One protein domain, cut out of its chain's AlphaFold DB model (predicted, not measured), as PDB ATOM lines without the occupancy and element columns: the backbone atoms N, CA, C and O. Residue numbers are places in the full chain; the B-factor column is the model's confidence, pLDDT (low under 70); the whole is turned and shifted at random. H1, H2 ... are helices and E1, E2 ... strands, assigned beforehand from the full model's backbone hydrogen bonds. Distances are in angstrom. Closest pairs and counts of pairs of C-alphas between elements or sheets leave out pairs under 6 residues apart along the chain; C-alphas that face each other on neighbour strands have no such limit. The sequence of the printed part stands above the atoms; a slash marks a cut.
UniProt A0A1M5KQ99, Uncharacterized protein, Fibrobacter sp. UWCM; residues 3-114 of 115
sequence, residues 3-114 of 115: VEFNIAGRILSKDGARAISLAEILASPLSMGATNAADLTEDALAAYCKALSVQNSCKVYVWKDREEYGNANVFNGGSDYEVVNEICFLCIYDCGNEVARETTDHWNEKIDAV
ATOM      1  N   VAL A   3     119.761 122.233 153.486       89.69
ATOM      2  CA  VAL A   3     121.000 121.748 152.885       89.69
ATOM      3  C   VAL A   3     121.220 122.528 151.609       89.69
ATOM      4  O   VAL A   3     120.376 122.479 150.713       89.69
ATOM      5  N   GLU A   4     122.355 123.204 151.526       89.81
ATOM      6  CA  GLU A   4     122.780 123.912 150.328       89.81
ATOM      7  C   GLU A   4     123.982 123.216 149.698       89.81
ATOM      8  O   GLU A   4     124.791 122.574 150.372       89.81
ATOM      9  N   PHE A   5     124.066 123.319 148.373       91.12
ATOM     10  CA  PHE A   5     125.198 122.821 147.611       91.12
ATOM     11  C   PHE A   5     125.841 123.970 146.854       91.12
ATOM     12  O   PHE A   5     125.209 124.562 145.977       91.12
ATOM     13  N   ASN A   6     127.111 124.227 147.146       89.69
ATOM     14  CA  ASN A   6     127.896 125.271 146.504       89.69
ATOM     15  C   ASN A   6     129.007 124.628 145.674       89.69
ATOM     16  O   ASN A   6     129.633 123.663 146.094       89.69
ATOM     17  N   ILE A   7     129.219 125.112 144.447       91.44
ATOM     18  CA  ILE A   7     130.283 124.615 143.566       91.44
ATOM     19  C   ILE A   7     131.022 125.800 142.981       91.44
ATOM     20  O   ILE A   7     130.415 126.704 142.397       91.44
ATOM     21  N   ALA A   8     132.342 125.745 143.069       89.06
ATOM     22  CA  ALA A   8     133.222 126.711 142.447       89.06
ATOM     23  C   ALA A   8     134.547 126.055 142.047       89.06
ATOM     24  O   ALA A   8     134.810 124.880 142.302       89.06
ATOM     25  N   GLY A   9     135.374 126.812 141.337       92.00
ATOM     26  CA  GLY A   9     136.692 126.357 140.925       92.00
ATOM     27  C   GLY A   9     137.595 127.496 140.510       92.00
ATOM     28  O   GLY A   9     137.142 128.631 140.337       92.00
ATOM     29  N   ARG A  10     138.879 127.198 140.304       93.62
ATOM     30  CA  ARG A  10     139.815 128.122 139.665       93.62
ATOM     31  C   ARG A  10     140.724 127.426 138.662       93.62
ATOM     32  O   ARG A  10     141.173 126.301 138.864       93.62
ATOM     33  N   ILE A  11     141.044 128.161 137.604       94.25
ATOM     34  CA  ILE A  11     142.153 127.880 136.694       94.25
ATOM     35  C   ILE A  11     143.350 128.701 137.158       94.25
ATOM     36  O   ILE A  11     143.230 129.918 137.292       94.25
ATOM     37  N   LEU A  12     144.491 128.054 137.371       92.44
ATOM     38  CA  LEU A  12     145.760 128.699 137.693       92.44
ATOM     39  C   LEU A  12     146.660 128.675 136.456       92.44
ATOM     40  O   LEU A  12     147.435 127.738 136.258       92.44
ATOM     41  N   SER A  13     146.525 129.688 135.598       87.62
ATOM     42  CA  SER A  13     147.358 129.835 134.404       87.62
ATOM     43  C   SER A  13     148.540 130.774 134.670       87.62
ATOM     44  O   SER A  13     148.631 131.428 135.709       87.62
ATOM     45  N   LYS A  14     149.457 130.868 133.700       83.81
ATOM     46  CA  LYS A  14     150.578 131.823 133.750       83.81
ATOM     47  C   LYS A  14     150.117 133.285 133.758       83.81
ATOM     48  O   LYS A  14     150.853 134.138 134.239       83.81
ATOM     49  N   ASP A  15     148.915 133.547 133.247       85.31
ATOM     50  CA  ASP A  15     148.332 134.887 133.129       85.31
ATOM     51  C   ASP A  15     147.521 135.286 134.375       85.31
ATOM     52  O   ASP A  15     147.041 136.416 134.470       85.31
ATOM     53  N   GLY A  16     147.371 134.370 135.339       86.50
ATOM     54  CA  GLY A  16     146.699 134.602 136.612       86.50
ATOM     55  C   GLY A  16     145.674 133.527 136.969       86.50
ATOM     56  O   GLY A  16     145.552 132.487 136.320       86.50
ATOM     57  N   ALA A  17     144.926 133.792 138.040       90.12
ATOM     58  CA  ALA A  17     143.847 132.928 138.497       90.12
ATOM     59  C   ALA A  17     142.499 133.377 137.908       90.12
ATOM     60  O   ALA A  17     142.124 134.544 138.031       90.12
ATOM     61  N   ARG A  18     141.743 132.446 137.318       92.88
ATOM     62  CA  ARG A  18     140.373 132.683 136.830       92.88
ATOM     63  C   ARG A  18     139.382 131.821 137.598       92.88
ATOM     64  O   ARG A  18     139.557 130.607 137.649       92.88
ATOM     65  N   ALA A  19     138.328 132.428 138.135       92.69
ATOM     66  CA  ALA A  19     137.231 131.694 138.757       92.69
ATOM     67  C   ALA A  19     136.387 130.932 137.719       92.69
ATOM     68  O   ALA A  19     136.176 131.405 136.597       92.69
ATOM     69  N   ILE A  20     135.893 129.767 138.126       94.62
ATOM     70  CA  ILE A  20     134.954 128.913 137.401       94.62
ATOM     71  C   ILE A  20     133.638 128.952 138.175       94.62
ATOM     72  O   ILE A  20     133.619 128.714 139.383       94.62
ATOM     73  N   SER A  21     132.548 129.269 137.482       93.88
ATOM     74  CA  SER A  21     131.211 129.324 138.082       93.88
ATOM     75  C   SER A  21     130.457 128.007 137.899       93.88
ATOM     76  O   SER A  21     130.699 127.284 136.931       93.88
ATOM     77  N   LEU A  22     129.467 127.739 138.757       94.31
ATOM     78  CA  LEU A  22     128.532 126.625 138.568       94.31
ATOM     79  C   LEU A  22     127.896 126.641 137.168       94.31
ATOM     80  O   LEU A  22     127.818 125.603 136.522       94.31
ATOM     81  N   ALA A  23     127.494 127.810 136.661       94.94
ATOM     82  CA  ALA A  23     126.884 127.930 135.336       94.94
ATOM     83  C   ALA A  23     127.815 127.449 134.207       94.94
ATOM     84  O   ALA A  23     127.364 126.790 133.272       94.94
ATOM     85  N   GLU A  24     129.117 127.732 134.309       95.31
ATOM     86  CA  GLU A  24     130.123 127.249 133.356       95.31
ATOM     87  C   GLU A  24     130.272 125.723 133.412       95.31
ATOM     88  O   GLU A  24     130.380 125.068 132.375       95.31
ATOM     89  N   ILE A  25     130.236 125.152 134.619       95.12
ATOM     90  CA  ILE A  25     130.327 123.704 134.832       95.12
ATOM     91  C   ILE A  25     129.088 123.006 134.265       95.12
ATOM     92  O   ILE A  25     129.216 122.037 133.520       95.12
ATOM     93  N   LEU A  26     127.890 123.519 134.562       95.25
ATOM     94  CA  LEU A  26     126.625 122.944 134.094       95.25
ATOM     95  C   LEU A  26     126.471 123.023 132.568       95.25
ATOM     96  O   LEU A  26     125.890 122.117 131.970       95.25
ATOM     97  N   ALA A  27     127.036 124.052 131.929       95.00
ATOM     98  CA  ALA A  27     127.059 124.183 130.473       95.00
ATOM     99  C   ALA A  27     127.971 123.155 129.772       95.00
ATOM    100  O   ALA A  27     127.886 122.987 128.553       95.00
ATOM    101  N   SER A  28     128.850 122.468 130.509       94.56
ATOM    102  CA  SER A  28     129.708 121.423 129.950       94.56
ATOM    103  C   SER A  28     128.910 120.161 129.614       94.56
ATOM    104  O   SER A  28     128.095 119.729 130.426       94.56
ATOM    105  N   PRO A  29     129.204 119.460 128.501       93.88
ATOM    106  CA  PRO A  29     128.619 118.142 128.239       93.88
ATOM    107  C   PRO A  29     128.985 117.098 129.311       93.88
ATOM    108  O   PRO A  29     128.319 116.072 129.427       93.88
ATOM    109  N   LEU A  30     130.030 117.356 130.107       94.62
ATOM    110  CA  LEU A  30     130.451 116.496 131.212       94.62
ATOM    111  C   LEU A  30     129.556 116.627 132.453       94.62
ATOM    112  O   LEU A  30     129.684 115.812 133.357       94.62
ATOM    113  N   SER A  31     128.625 117.591 132.490       90.69
ATOM    114  CA  SER A  31     127.656 117.739 133.587       90.69
ATOM    115  C   SER A  31     126.594 116.632 133.615       90.69
ATOM    116  O   SER A  31     125.826 116.545 134.567       90.69
ATOM    117  N   MET A  32     126.541 115.779 132.581       90.56
ATOM    118  CA  MET A  32     125.608 114.650 132.453       90.56
ATOM    119  C   MET A  32     124.126 115.034 132.619       90.56
ATOM    120  O   MET A  32     123.315 114.225 133.063       90.56
ATOM    121  N   GLY A  33     123.760 116.265 132.254       88.50
ATOM    122  CA  GLY A  33     122.388 116.759 132.383       88.50
ATOM    123  C   GLY A  33     122.023 117.262 133.782       88.50
ATOM    124  O   GLY A  33     120.846 117.515 134.028       88.50
ATOM    125  N   ALA A  34     123.002 117.431 134.679       93.12
ATOM    126  CA  ALA A  34     122.805 118.138 135.939       93.12
ATOM    127  C   ALA A  34     122.234 119.541 135.682       93.12
ATOM    128  O   ALA A  34     122.691 120.260 134.790       93.12
ATOM    129  N   THR A  35     121.235 119.935 136.472       92.81
ATOM    130  CA  THR A  35     120.578 121.248 136.345       92.81
ATOM    131  C   THR A  35     120.948 122.210 137.468       92.81
ATOM    132  O   THR A  35     120.723 123.413 137.359       92.81
ATOM    133  N   ASN A  36     121.534 121.686 138.542       93.88
ATOM    134  CA  ASN A  36     121.961 122.423 139.721       93.88
ATOM    135  C   ASN A  36     123.170 121.721 140.377       93.88
ATOM    136  O   ASN A  36     123.605 120.655 139.940       93.88
ATOM    137  N   ALA A  37     123.721 122.329 141.429       92.88
ATOM    138  CA  ALA A  37     124.881 121.800 142.142       92.88
ATOM    139  C   ALA A  37     124.626 120.441 142.820       92.88
ATOM    140  O   ALA A  37     125.522 119.596 142.848       92.88
ATOM    141  N   ALA A  38     123.421 120.205 143.345       93.38
ATOM    142  CA  ALA A  38     123.081 118.954 144.020       93.38
ATOM    143  C   ALA A  38     123.133 117.766 143.044       93.38
ATOM    144  O   ALA A  38     123.724 116.741 143.383       93.38
ATOM    145  N   ASP A  39     122.618 117.951 141.822       94.19
ATOM    146  CA  ASP A  39     122.581 116.936 140.756       94.19
ATOM    147  C   ASP A  39     123.977 116.523 140.257       94.19
ATOM    148  O   ASP A  39     124.159 115.420 139.736       94.19
ATOM    149  N   LEU A  40     124.970 117.414 140.362       94.62
ATOM    150  CA  LEU A  40     126.294 117.180 139.792       94.62
ATOM    151  C   LEU A  40     127.079 116.170 140.634       94.62
ATOM    152  O   LEU A  40     127.394 116.431 141.796       94.62
ATOM    153  N   THR A  41     127.434 115.027 140.054       94.75
ATOM    154  CA  THR A  41     128.234 114.018 140.759       94.75
ATOM    155  C   THR A  41     129.693 114.451 140.895       94.75
ATOM    156  O   THR A  41     130.228 115.183 140.062       94.75
ATOM    157  N   GLU A  42     130.363 113.953 141.932       94.81
ATOM    158  CA  GLU A  42     131.795 114.189 142.148       94.81
ATOM    159  C   GLU A  42     132.646 113.669 140.979       94.81
ATOM    160  O   GLU A  42     133.616 114.310 140.585       94.81
ATOM    161  N   ASP A  43     132.253 112.548 140.363       95.50
ATOM    162  CA  ASP A  43     132.917 112.015 139.168       95.50
ATOM    163  C   ASP A  43     132.751 112.926 137.945       95.50
ATOM    164  O   ASP A  43     133.713 113.145 137.209       95.50
ATOM    165  N   ALA A  44     131.554 113.483 137.726       96.00
ATOM    166  CA  ALA A  44     131.312 114.439 136.645       96.00
ATOM    167  C   ALA A  44     132.130 115.721 136.849       96.00
ATOM    168  O   ALA A  44     132.749 116.235 135.913       96.00
ATOM    169  N   LEU A  45     132.189 116.201 138.092       95.62
ATOM    170  CA  LEU A  45     132.978 117.365 138.471       95.62
ATOM    171  C   LEU A  45     134.491 117.114 138.304       95.62
ATOM    172  O   LEU A  45     135.192 117.952 137.734       95.62
ATOM    173  N   ALA A  46     134.988 115.939 138.701       96.62
ATOM    174  CA  ALA A  46     136.379 115.536 138.492       96.62
ATOM    175  C   ALA A  46     136.726 115.397 137.002       96.62
ATOM    176  O   ALA A  46     137.770 115.878 136.554       96.62
ATOM    177  N   ALA A  47     135.829 114.809 136.203       97.19
ATOM    178  CA  ALA A  47     135.996 114.714 134.755       97.19
ATOM    179  C   ALA A  47     136.066 116.103 134.101       97.19
ATOM    180  O   ALA A  47     136.932 116.339 133.252       97.19
ATOM    181  N   TYR A  48     135.204 117.033 134.526       97.38
ATOM    182  CA  TYR A  48     135.243 118.430 134.099       97.38
ATOM    183  C   TYR A  48     136.582 119.093 134.455       97.38
ATOM    184  O   TYR A  48     137.243 119.658 133.579       97.38
ATOM    185  N   CYS A  49     137.026 118.967 135.710       96.94
ATOM    186  CA  CYS A  49     138.287 119.535 136.185       96.94
ATOM    187  C   CYS A  49     139.487 119.025 135.380       96.94
ATOM    188  O   CYS A  49     140.321 119.807 134.910       96.94
ATOM    189  N   LYS A  50     139.545 117.708 135.156       98.06
ATOM    190  CA  LYS A  50     140.579 117.072 134.343       98.06
ATOM    191  C   LYS A  50     140.576 117.617 132.919       98.06
ATOM    192  O   LYS A  50     141.630 118.034 132.439       98.06
ATOM    193  N   ALA A  51     139.420 117.651 132.255       97.56
ATOM    194  CA  ALA A  51     139.306 118.141 130.882       97.56
ATOM    195  C   ALA A  51     139.791 119.592 130.752       97.56
ATOM    196  O   ALA A  51     140.563 119.912 129.845       97.56
ATOM    197  N   LEU A  52     139.415 120.449 131.703       96.19
ATOM    198  CA  LEU A  52     139.814 121.850 131.710       96.19
ATOM    199  C   LEU A  52     141.320 122.021 131.964       96.19
ATOM    200  O   LEU A  52     141.954 122.850 131.309       96.19
ATOM    201  N   SER A  53     141.911 121.207 132.847       96.94
ATOM    202  CA  SER A  53     143.363 121.210 133.094       96.94
ATOM    203  C   SER A  53     144.172 120.801 131.857       96.94
ATOM    204  O   SER A  53     145.214 121.393 131.578       96.94
ATOM    205  N   VAL A  54     143.670 119.842 131.067       97.12
ATOM    206  CA  VAL A  54     144.274 119.438 129.787       97.12
ATOM    207  C   VAL A  54     144.154 120.567 128.769       97.12
ATOM    208  O   VAL A  54     145.150 120.959 128.165       97.12
ATOM    209  N   GLN A  55     142.950 121.124 128.607       95.56
ATOM    210  CA  GLN A  55     142.674 122.183 127.636       95.56
ATOM    211  C   GLN A  55     143.548 123.422 127.861       95.56
ATOM    212  O   GLN A  55     144.027 124.019 126.900       95.56
ATOM    213  N   ASN A  56     143.757 123.804 129.121       93.62
ATOM    214  CA  ASN A  56     144.525 124.997 129.476       93.62
ATOM    215  C   ASN A  56     146.010 124.699 129.740       93.62
ATOM    216  O   ASN A  56     146.781 125.635 129.935       93.62
ATOM    217  N   SER A  57     146.419 123.421 129.732       95.44
ATOM    218  CA  SER A  57     147.780 122.983 130.081       95.44
ATOM    219  C   SER A  57     148.272 123.611 131.392       95.44
ATOM    220  O   SER A  57     149.358 124.190 131.457       95.44
ATOM    221  N   CYS A  58     147.423 123.567 132.420       94.62
ATOM    222  CA  CYS A  58     147.699 124.197 133.705       94.62
ATOM    223  C   CYS A  58     146.984 123.492 134.859       94.62
ATOM    224  O   CYS A  58     146.184 122.569 134.654       94.62
ATOM    225  N   LYS A  59     147.245 123.970 136.078       94.94
ATOM    226  CA  LYS A  59     146.561 123.508 137.281       94.94
ATOM    227  C   LYS A  59     145.134 124.059 137.326       94.94
ATOM    228  O   LYS A  59     144.908 125.250 137.107       94.94
ATOM    229  N   VAL A  60     144.179 123.189 137.615       95.44
ATOM    230  CA  VAL A  60     142.768 123.510 137.832       95.44
ATOM    231  C   VAL A  60     142.327 122.792 139.093       95.44
ATOM    232  O   VAL A  60     142.683 121.631 139.297       95.44
ATOM    233  N   TYR A  61     141.555 123.473 139.924       92.81
ATOM    234  CA  TYR A  61     140.854 122.838 141.029       92.81
ATOM    235  C   TYR A  61     139.403 123.279 141.051       92.81
ATOM    236  O   TYR A  61     139.076 124.418 140.716       92.81
ATOM    237  N   VAL A  62     138.538 122.356 141.435       93.94
ATOM    238  CA  VAL A  62     137.108 122.584 141.625       93.94
ATOM    239  C   VAL A  62     136.689 121.895 142.911       93.94
ATOM    240  O   VAL A  62     137.252 120.859 143.279       93.94
ATOM    241  N   TRP A  63     135.697 122.463 143.575       92.50
ATOM    242  CA  TRP A  63     135.161 121.917 144.806       92.50
ATOM    243  C   TRP A  63     133.637 121.976 144.814       92.50
ATOM    244  O   TRP A  63     133.028 122.776 144.095       92.50
ATOM    245  N   LYS A  64     133.038 121.078 145.594       93.12
ATOM    246  CA  LYS A  64     131.604 120.993 145.850       93.12
ATOM    247  C   LYS A  64     131.383 120.892 147.352       93.12
ATOM    248  O   LYS A  64     131.675 119.852 147.937       93.12
ATOM    249  N   ASP A  65     130.800 121.935 147.919       91.12
ATOM    250  CA  ASP A  65     130.418 122.014 149.320       91.12
ATOM    251  C   ASP A  65     128.974 121.556 149.488       91.12
ATOM    252  O   ASP A  65     128.096 121.888 148.686       91.12
ATOM    253  N   ARG A  66     128.735 120.788 150.544       92.12
ATOM    254  CA  ARG A  66     127.420 120.458 151.075       92.12
ATOM    255  C   ARG A  66     127.341 121.031 152.480       92.12
ATOM    256  O   ARG A  66     127.910 120.462 153.413       92.12
ATOM    257  N   GLU A  67     126.606 122.120 152.618       90.00
ATOM    258  CA  GLU A  67     126.448 122.852 153.870       90.00
ATOM    259  C   GLU A  67     125.085 122.526 154.478       90.00
ATOM    260  O   GLU A  67     124.051 122.645 153.819       90.00
ATOM    261  N   GLU A  68     125.068 122.091 155.737       89.38
ATOM    262  CA  GLU A  68     123.838 121.939 156.508       89.38
ATOM    263  C   GLU A  68     123.672 123.150 157.416       89.38
ATOM    264  O   GLU A  68     124.491 123.395 158.303       89.38
ATOM    265  N   TYR A  69     122.580 123.880 157.218       85.38
ATOM    266  CA  TYR A  69     122.236 125.032 158.031       85.38
ATOM    267  C   TYR A  69     121.296 124.634 159.168       85.38
ATOM    268  O   TYR A  69     120.318 123.878 159.009       85.38
ATOM    269  N   GLY A  70     121.599 125.166 160.345       83.56
ATOM    270  CA  GLY A  70     120.871 124.889 161.568       83.56
ATOM    271  C   GLY A  70     121.120 125.936 162.643       83.56
ATOM    272  O   GLY A  70     121.847 126.904 162.457       83.56
ATOM    273  N   ASN A  71     120.488 125.726 163.795       81.56
ATOM    274  CA  ASN A  71     120.688 126.579 164.959       81.56
ATOM    275  C   ASN A  71     121.940 126.112 165.699       81.56
ATOM    276  O   ASN A  71     121.904 125.065 166.348       81.56
ATOM    277  N   ALA A  72     123.024 126.872 165.610       66.81
ATOM    278  CA  ALA A  72     124.291 126.493 166.227       66.81
ATOM    279  C   ALA A  72     124.387 126.875 167.709       66.81
ATOM    280  O   ALA A  72     125.056 126.191 168.478       66.81
ATOM    281  N   ASN A  73     123.663 127.918 168.142       60.41
ATOM    282  CA  ASN A  73     123.647 128.380 169.529       60.41
ATOM    283  C   ASN A  73     122.233 128.790 169.967       60.41
ATOM    284  O   ASN A  73     121.632 129.698 169.399       60.41
ATOM    285  N   VAL A  74     121.702 128.145 171.013       56.16
ATOM    286  CA  VAL A  74     120.441 128.535 171.667       56.16
ATOM    287  C   VAL A  74     120.774 129.118 173.040       56.16
ATOM    288  O   VAL A  74     120.702 128.427 174.053       56.16
ATOM    289  N   PHE A  75     121.174 130.389 173.094       51.06
ATOM    290  CA  PHE A  75     121.389 131.099 174.360       51.06
ATOM    291  C   PHE A  75     120.604 132.417 174.374       51.06
ATOM    292  O   PHE A  75     120.727 133.249 173.483       51.06
ATOM    293  N   ASN A  76     119.782 132.611 175.414       47.31
ATOM    294  CA  ASN A  76     119.055 133.857 175.712       47.31
ATOM    295  C   ASN A  76     118.141 134.429 174.603       47.31
ATOM    296  O   ASN A  76     117.979 135.641 174.490       47.31
ATOM    297  N   GLY A  77     117.462 133.572 173.835       52.12
ATOM    298  CA  GLY A  77     116.363 134.001 172.955       52.12
ATOM    299  C   GLY A  77     116.782 134.549 171.587       52.12
ATOM    300  O   GLY A  77     115.913 134.978 170.833       52.12
ATOM    301  N   GLY A  78     118.075 134.495 171.255       52.94
ATOM    302  CA  GLY A  78     118.580 134.562 169.884       52.94
ATOM    303  C   GLY A  78     118.925 133.159 169.383       52.94
ATOM    304  O   GLY A  78     119.332 132.304 170.170       52.94
ATOM    305  N   SER A  79     118.717 132.915 168.094       57.06
ATOM    306  CA  SER A  79     119.150 131.696 167.419       57.06
ATOM    307  C   SER A  79     119.892 132.114 166.164       57.06
ATOM    308  O   SER A  79     119.258 132.589 165.222       57.06
ATOM    309  N   ASP A  80     121.210 131.949 166.169       66.88
ATOM    310  CA  ASP A  80     122.021 132.163 164.977       66.88
ATOM    311  C   ASP A  80     121.819 130.956 164.053       66.88
ATOM    312  O   ASP A  80     122.017 129.805 164.456       66.88
ATOM    313  N   TYR A  81     121.314 131.229 162.850       75.25
ATOM    314  CA  TYR A  81     121.171 130.237 161.793       75.25
ATOM    315  C   TYR A  81     122.448 130.266 160.957       75.25
ATOM    316  O   TYR A  81     122.686 131.228 160.226       75.25
ATOM    317  N   GLU A  82     123.284 129.244 161.111       81.56
ATOM    318  CA  GLU A  82     124.600 129.149 160.472       81.56
ATOM    319  C   GLU A  82     124.883 127.720 159.990       81.56
ATOM    320  O   GLU A  82     124.087 126.802 160.223       81.56
ATOM    321  N   VAL A  83     126.002 127.540 159.284       80.88
ATOM    322  CA  VAL A  83     126.475 126.225 158.838       80.88
ATOM    323  C   VAL A  83     126.903 125.425 160.069       80.88
ATOM    324  O   VAL A  83     127.897 125.744 160.715       80.88
ATOM    325  N   VAL A  84     126.144 124.383 160.406       85.38
ATOM    326  CA  VAL A  84     126.431 123.492 161.547       85.38
ATOM    327  C   VAL A  84     127.232 122.257 161.139       85.38
ATOM    328  O   VAL A  84     127.763 121.554 161.998       85.38
ATOM    329  N   ASN A  85     127.290 121.970 159.839       85.00
ATOM    330  CA  ASN A  85     128.036 120.863 159.262       85.00
ATOM    331  C   ASN A  85     128.377 121.188 157.802       85.00
ATOM    332  O   ASN A  85     127.540 121.721 157.072       85.00
ATOM    333  N   GLU A  86     129.584 120.845 157.372       87.00
ATOM    334  CA  GLU A  86     130.084 121.089 156.020       87.00
ATOM    335  C   GLU A  86     130.861 119.859 155.565       87.00
ATOM    336  O   GLU A  86     131.826 119.466 156.216       87.00
ATOM    337  N   ILE A  87     130.462 119.288 154.430       90.25
ATOM    338  CA  ILE A  87     131.234 118.261 153.727       90.25
ATOM    339  C   ILE A  87     131.620 118.836 152.372       90.25
ATOM    340  O   ILE A  87     130.745 119.182 151.581       90.25
ATOM    341  N   CYS A  88     132.910 118.878 152.076       90.56
ATOM    342  CA  CYS A  88     133.427 119.361 150.808       90.56
ATOM    343  C   CYS A  88     134.152 118.256 150.050       90.56
ATOM    344  O   CYS A  88     135.077 117.625 150.562       90.56
ATOM    345  N   PHE A  89     133.782 118.084 148.786       92.50
ATOM    346  CA  PHE A  89     134.571 117.353 147.807       92.50
ATOM    347  C   PHE A  89     135.502 118.310 147.060       92.50
ATOM    348  O   PHE A  89     135.037 119.269 146.448       92.50
ATOM    349  N   LEU A  90     136.798 118.007 147.027       91.75
ATOM    350  CA  LEU A  90     137.813 118.713 146.251       91.75
ATOM    351  C   LEU A  90     138.414 117.787 145.197       91.75
ATOM    352  O   LEU A  90     138.783 116.646 145.484       91.75
ATOM    353  N   CYS A  91     138.660 118.324 144.003       93.50
ATOM    354  CA  CYS A  91     139.632 117.727 143.096       93.50
ATOM    355  C   CYS A  91     140.556 118.767 142.455       93.50
ATOM    356  O   CYS A  91     140.157 119.892 142.151       93.50
ATOM    357  N   ILE A  92     141.811 118.364 142.250       94.62
ATOM    358  CA  ILE A  92     142.884 119.163 141.666       94.62
ATOM    359  C   ILE A  92     143.548 118.343 140.564       94.62
ATOM    360  O   ILE A  92     144.015 117.226 140.802       94.62
ATOM    361  N   TYR A  93     143.652 118.928 139.375       96.62
ATOM    362  CA  TYR A  93     144.388 118.360 138.251       96.62
ATOM    363  C   TYR A  93     145.428 119.346 137.730       96.62
ATOM    364  O   TYR A  93     145.177 120.548 137.683       96.62
ATOM    365  N   ASP A  94     146.577 118.840 137.293       96.06
ATOM    366  CA  ASP A  94     147.617 119.623 136.621       96.06
ATOM    367  C   ASP A  94     147.976 118.975 135.286       96.06
ATOM    368  O   ASP A  94     148.486 117.850 135.229       96.06
ATOM    369  N   CYS A  95     147.648 119.676 134.198       95.62
ATOM    370  CA  CYS A  95     147.858 119.197 132.833       95.62
ATOM    371  C   CYS A  95     147.269 117.787 132.594       95.62
ATOM    372  O   CYS A  95     147.868 116.956 131.913       95.62
ATOM    373  N   GLY A  96     146.102 117.494 133.179       95.56
ATOM    374  CA  GLY A  96     145.420 116.201 133.075       95.56
ATOM    375  C   GLY A  96     145.841 115.133 134.082       95.56
ATOM    376  O   GLY A  96     145.194 114.082 134.130       95.56
ATOM    377  N   ASN A  97     146.867 115.386 134.895       96.38
ATOM    378  CA  ASN A  97     147.291 114.484 135.965       96.38
ATOM    379  C   ASN A  97     146.546 114.812 137.256       96.38
ATOM    380  O   ASN A  97     146.433 115.981 137.615       96.38
ATOM    381  N   GLU A  98     146.040 113.792 137.943       95.81
ATOM    382  CA  GLU A  98     145.388 113.965 139.241       95.81
ATOM    383  C   GLU A  98     146.436 114.312 140.302       95.81
ATOM    384  O   GLU A  98     147.414 113.586 140.470       95.81
ATOM    385  N   VAL A  99     146.242 115.441 140.982       94.12
ATOM    386  CA  VAL A  99     147.119 115.911 142.063       94.12
ATOM    387  C   VAL A  99     146.503 115.582 143.417       94.12
ATOM    388  O   VAL A  99     147.193 115.082 144.300       94.12
ATOM    389  N   ALA A 100     145.209 115.860 143.569       90.38
ATOM    390  CA  ALA A 100     144.447 115.558 144.770       90.38
ATOM    391  C   ALA A 100     142.984 115.295 144.410       90.38
ATOM    392  O   ALA A 100     142.431 115.932 143.509       90.38
ATOM    393  N   ARG A 101     142.364 114.369 145.134       92.38
ATOM    394  CA  ARG A 101     140.932 114.102 145.089       92.38
ATOM    395  C   ARG A 101     140.506 113.608 146.462       92.38
ATOM    396  O   ARG A 101     140.872 112.502 146.853       92.38
ATOM    397  N   GLU A 102     139.781 114.433 147.199       89.94
ATOM    398  CA  GLU A 102     139.446 114.151 148.592       89.94
ATOM    399  C   GLU A 102     138.084 114.713 148.983       89.94
ATOM    400  O   GLU A 102     137.607 115.686 148.404       89.94
ATOM    401  N   THR A 103     137.481 114.091 149.992       89.69
ATOM    402  CA  THR A 103     136.288 114.596 150.666       89.69
ATOM    403  C   THR A 103     136.670 114.896 152.107       89.69
ATOM    404  O   THR A 103     137.233 114.035 152.787       89.69
ATOM    405  N   THR A 104     136.420 116.118 152.564       82.62
ATOM    406  CA  THR A 104     136.826 116.575 153.892       82.62
ATOM    407  C   THR A 104     135.803 117.526 154.492       82.62
ATOM    408  O   THR A 104     135.071 118.197 153.769       82.62
ATOM    409  N   ASP A 105     135.795 117.604 155.816       80.56
ATOM    410  CA  ASP A 105     134.980 118.571 156.541       80.56
ATOM    411  C   ASP A 105     135.729 119.914 156.631       80.56
ATOM    412  O   ASP A 105     136.969 119.926 156.703       80.56
ATOM    413  N   HIS A 106     134.997 121.032 156.646       66.69
ATOM    414  CA  HIS A 106     135.535 122.393 156.835       66.69
ATOM    415  C   HIS A 106     136.607 122.797 155.805       66.69
ATOM    416  O   HIS A 106     137.745 123.137 156.148       66.69
ATOM    417  N   TRP A 107     136.286 122.713 154.513       66.00
ATOM    418  CA  TRP A 107     137.254 122.977 153.445       66.00
ATOM    419  C   TRP A 107     137.585 124.456 153.284       66.00
ATOM    420  O   TRP A 107     138.734 124.791 152.979       66.00
ATOM    421  N   ASN A 108     136.628 125.346 153.550       59.53
ATOM    422  CA  ASN A 108     136.871 126.790 153.531       59.53
ATOM    423  C   ASN A 108     138.047 127.206 154.438       59.53
ATOM    424  O   ASN A 108     138.763 128.151 154.118       59.53
ATOM    425  N   GLU A 109     138.321 126.462 155.514       56.34
ATOM    426  CA  GLU A 109     139.468 126.698 156.404       56.34
ATOM    427  C   GLU A 109     140.806 126.180 155.838       56.34
ATOM    428  O   GLU A 109     141.880 126.572 156.293       56.34
ATOM    429  N   LYS A 110     140.760 125.286 154.843       56.16
ATOM    430  CA  LYS A 110     141.923 124.605 154.248       56.16
ATOM    431  C   LYS A 110     142.333 125.193 152.899       56.16
ATOM    432  O   LYS A 110     143.468 124.979 152.475       56.16
ATOM    433  N   ILE A 111     141.455 125.952 152.237       60.78
ATOM    434  CA  ILE A 111     141.697 126.495 150.893       60.78
ATOM    435  C   ILE A 111     142.916 127.432 150.841       60.78
ATOM    436  O   ILE A 111     143.696 127.370 149.889       60.78
ATOM    437  N   ASP A 112     143.141 128.219 151.896       57.19
ATOM    438  CA  ASP A 112     144.292 129.126 152.016       57.19
ATOM    439  C   ASP A 112     145.631 128.380 152.134       57.19
ATOM    440  O   ASP A 112     146.680 128.948 151.847       57.19
ATOM    441  N   ALA A 113     145.619 127.107 152.543       52.12
ATOM    442  CA  ALA A 113     146.826 126.285 152.625       52.12
ATOM    443  C   ALA A 113     147.187 125.609 151.288       52.12
ATOM    444  O   ALA A 113     148.291 125.076 151.149       52.12
ATOM    445  N   VAL A 114     146.258 125.589 150.324       55.69
ATOM    446  CA  VAL A 114     146.388 124.857 149.050       55.69
ATOM    447  C   VAL A 114     146.636 125.789 147.854       55.69
ATOM    448  O   VAL A 114     147.173 125.337 146.835       55.69
TER     449      VAL A 114
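What this domain is: This is residues 3 to 114 of the 115 residues of an uncharacterized protein of Fibrobacter sp. UWCM (UniProt A0A1M5KQ99). One twisted sheet of five antiparallel strands makes a long wall, with H2 slantwise over one face and H1 and the long loop of residues 27 to 41 on that same side. The far part of the E3 and E4 hairpin, residues 69 to 85, runs on past the other strands as an arm and gives the model its length, while the short H3, which ends the printed part, lies off the sheet, on the side away from H2. The printed part has 112 residues, with E1 E2 H1 H2 E3 E4 E5 H3 along the chain, sheet order E2 E1 E3 E4 E5, and a mixed class of helices and strands. It is only just compact, close to loose, with a radius of gyration of the C-alphas of 15.8 A, and elongated, spanning 55 by 32 by 22 A.

How they stand to each other: The sheet's inner strands are E1, residues 3 to 13, E3, residues 59 to 75, and E4, residues 78 to 94; its edge strands are E2, residues 16 to 21, and E5, residues 97 to 105. E3, E4 and E5 form a meander, each strand the antiparallel neighbour of the one before. Across E3 and E4, a hairpin at 166 degrees, N 64 and O 89 are 2.8 A apart. E3 bends by 51 degrees at residue 68. N 90 of E4 and O 102 of E5 are 2.8 A apart, N 10 of E1 and O 61 of E3 2.8 A, and N 18 of E2 and O 11 of E1 2.9 A, each within hydrogen-bond range. H2, residues 42 to 56, is on the sheet at a height of 7.7 A, over E3 and E4, at 46 degrees to E4 on the local plane; this makes two layers, a helix on one face of a sheet. Its closest C-alphas to E4 are those of Lys 50 and Tyr 93, 5.6 A. H1, residues 22 to 26, is on the same face, only just over E1, with 3 of its 5 C-alphas falling on that strand. H1 and H2 are close but not clearly touching, the C-alphas of Ile 25 and Tyr 48 being closest at 7.2 A. E2, H1 H2 and E3 form a split strand-helix-strand unit, two strands running the same way with E1 between them, and its crossover is right-handed. H3, residues 111 to 114, is not on the sheet and is apart from H2. In H1 and H2 every O i to N i+4 pair is within hydrogen-bond range; H3 is too short for one.

Where its parts are: E1 begins at C-alpha 3, (121.000, 121.748, 152.885), and measures 33.2 A; E3 measures 45.5 A, E4 46.6 A, E5 24.3 A, H2 21.0 A and E2 16.4 A. H1 and H3 are short, 6.1 A and 5.3 A. E3 ends at C-alpha 75, (121.389, 131.099, 174.360), and H3 at C-alpha 114, (146.388, 124.857, 149.050).

The domain as a whole: The C-alphas farthest apart are those of Ser 57 and Asn 76, 55.0 A. The printed part has no cut; the link from H1 to H2 is long and the other links are tight. Mean pLDDT of the printed part is 86.5, and residues 72 to 80 and 106 to 114 are under 70.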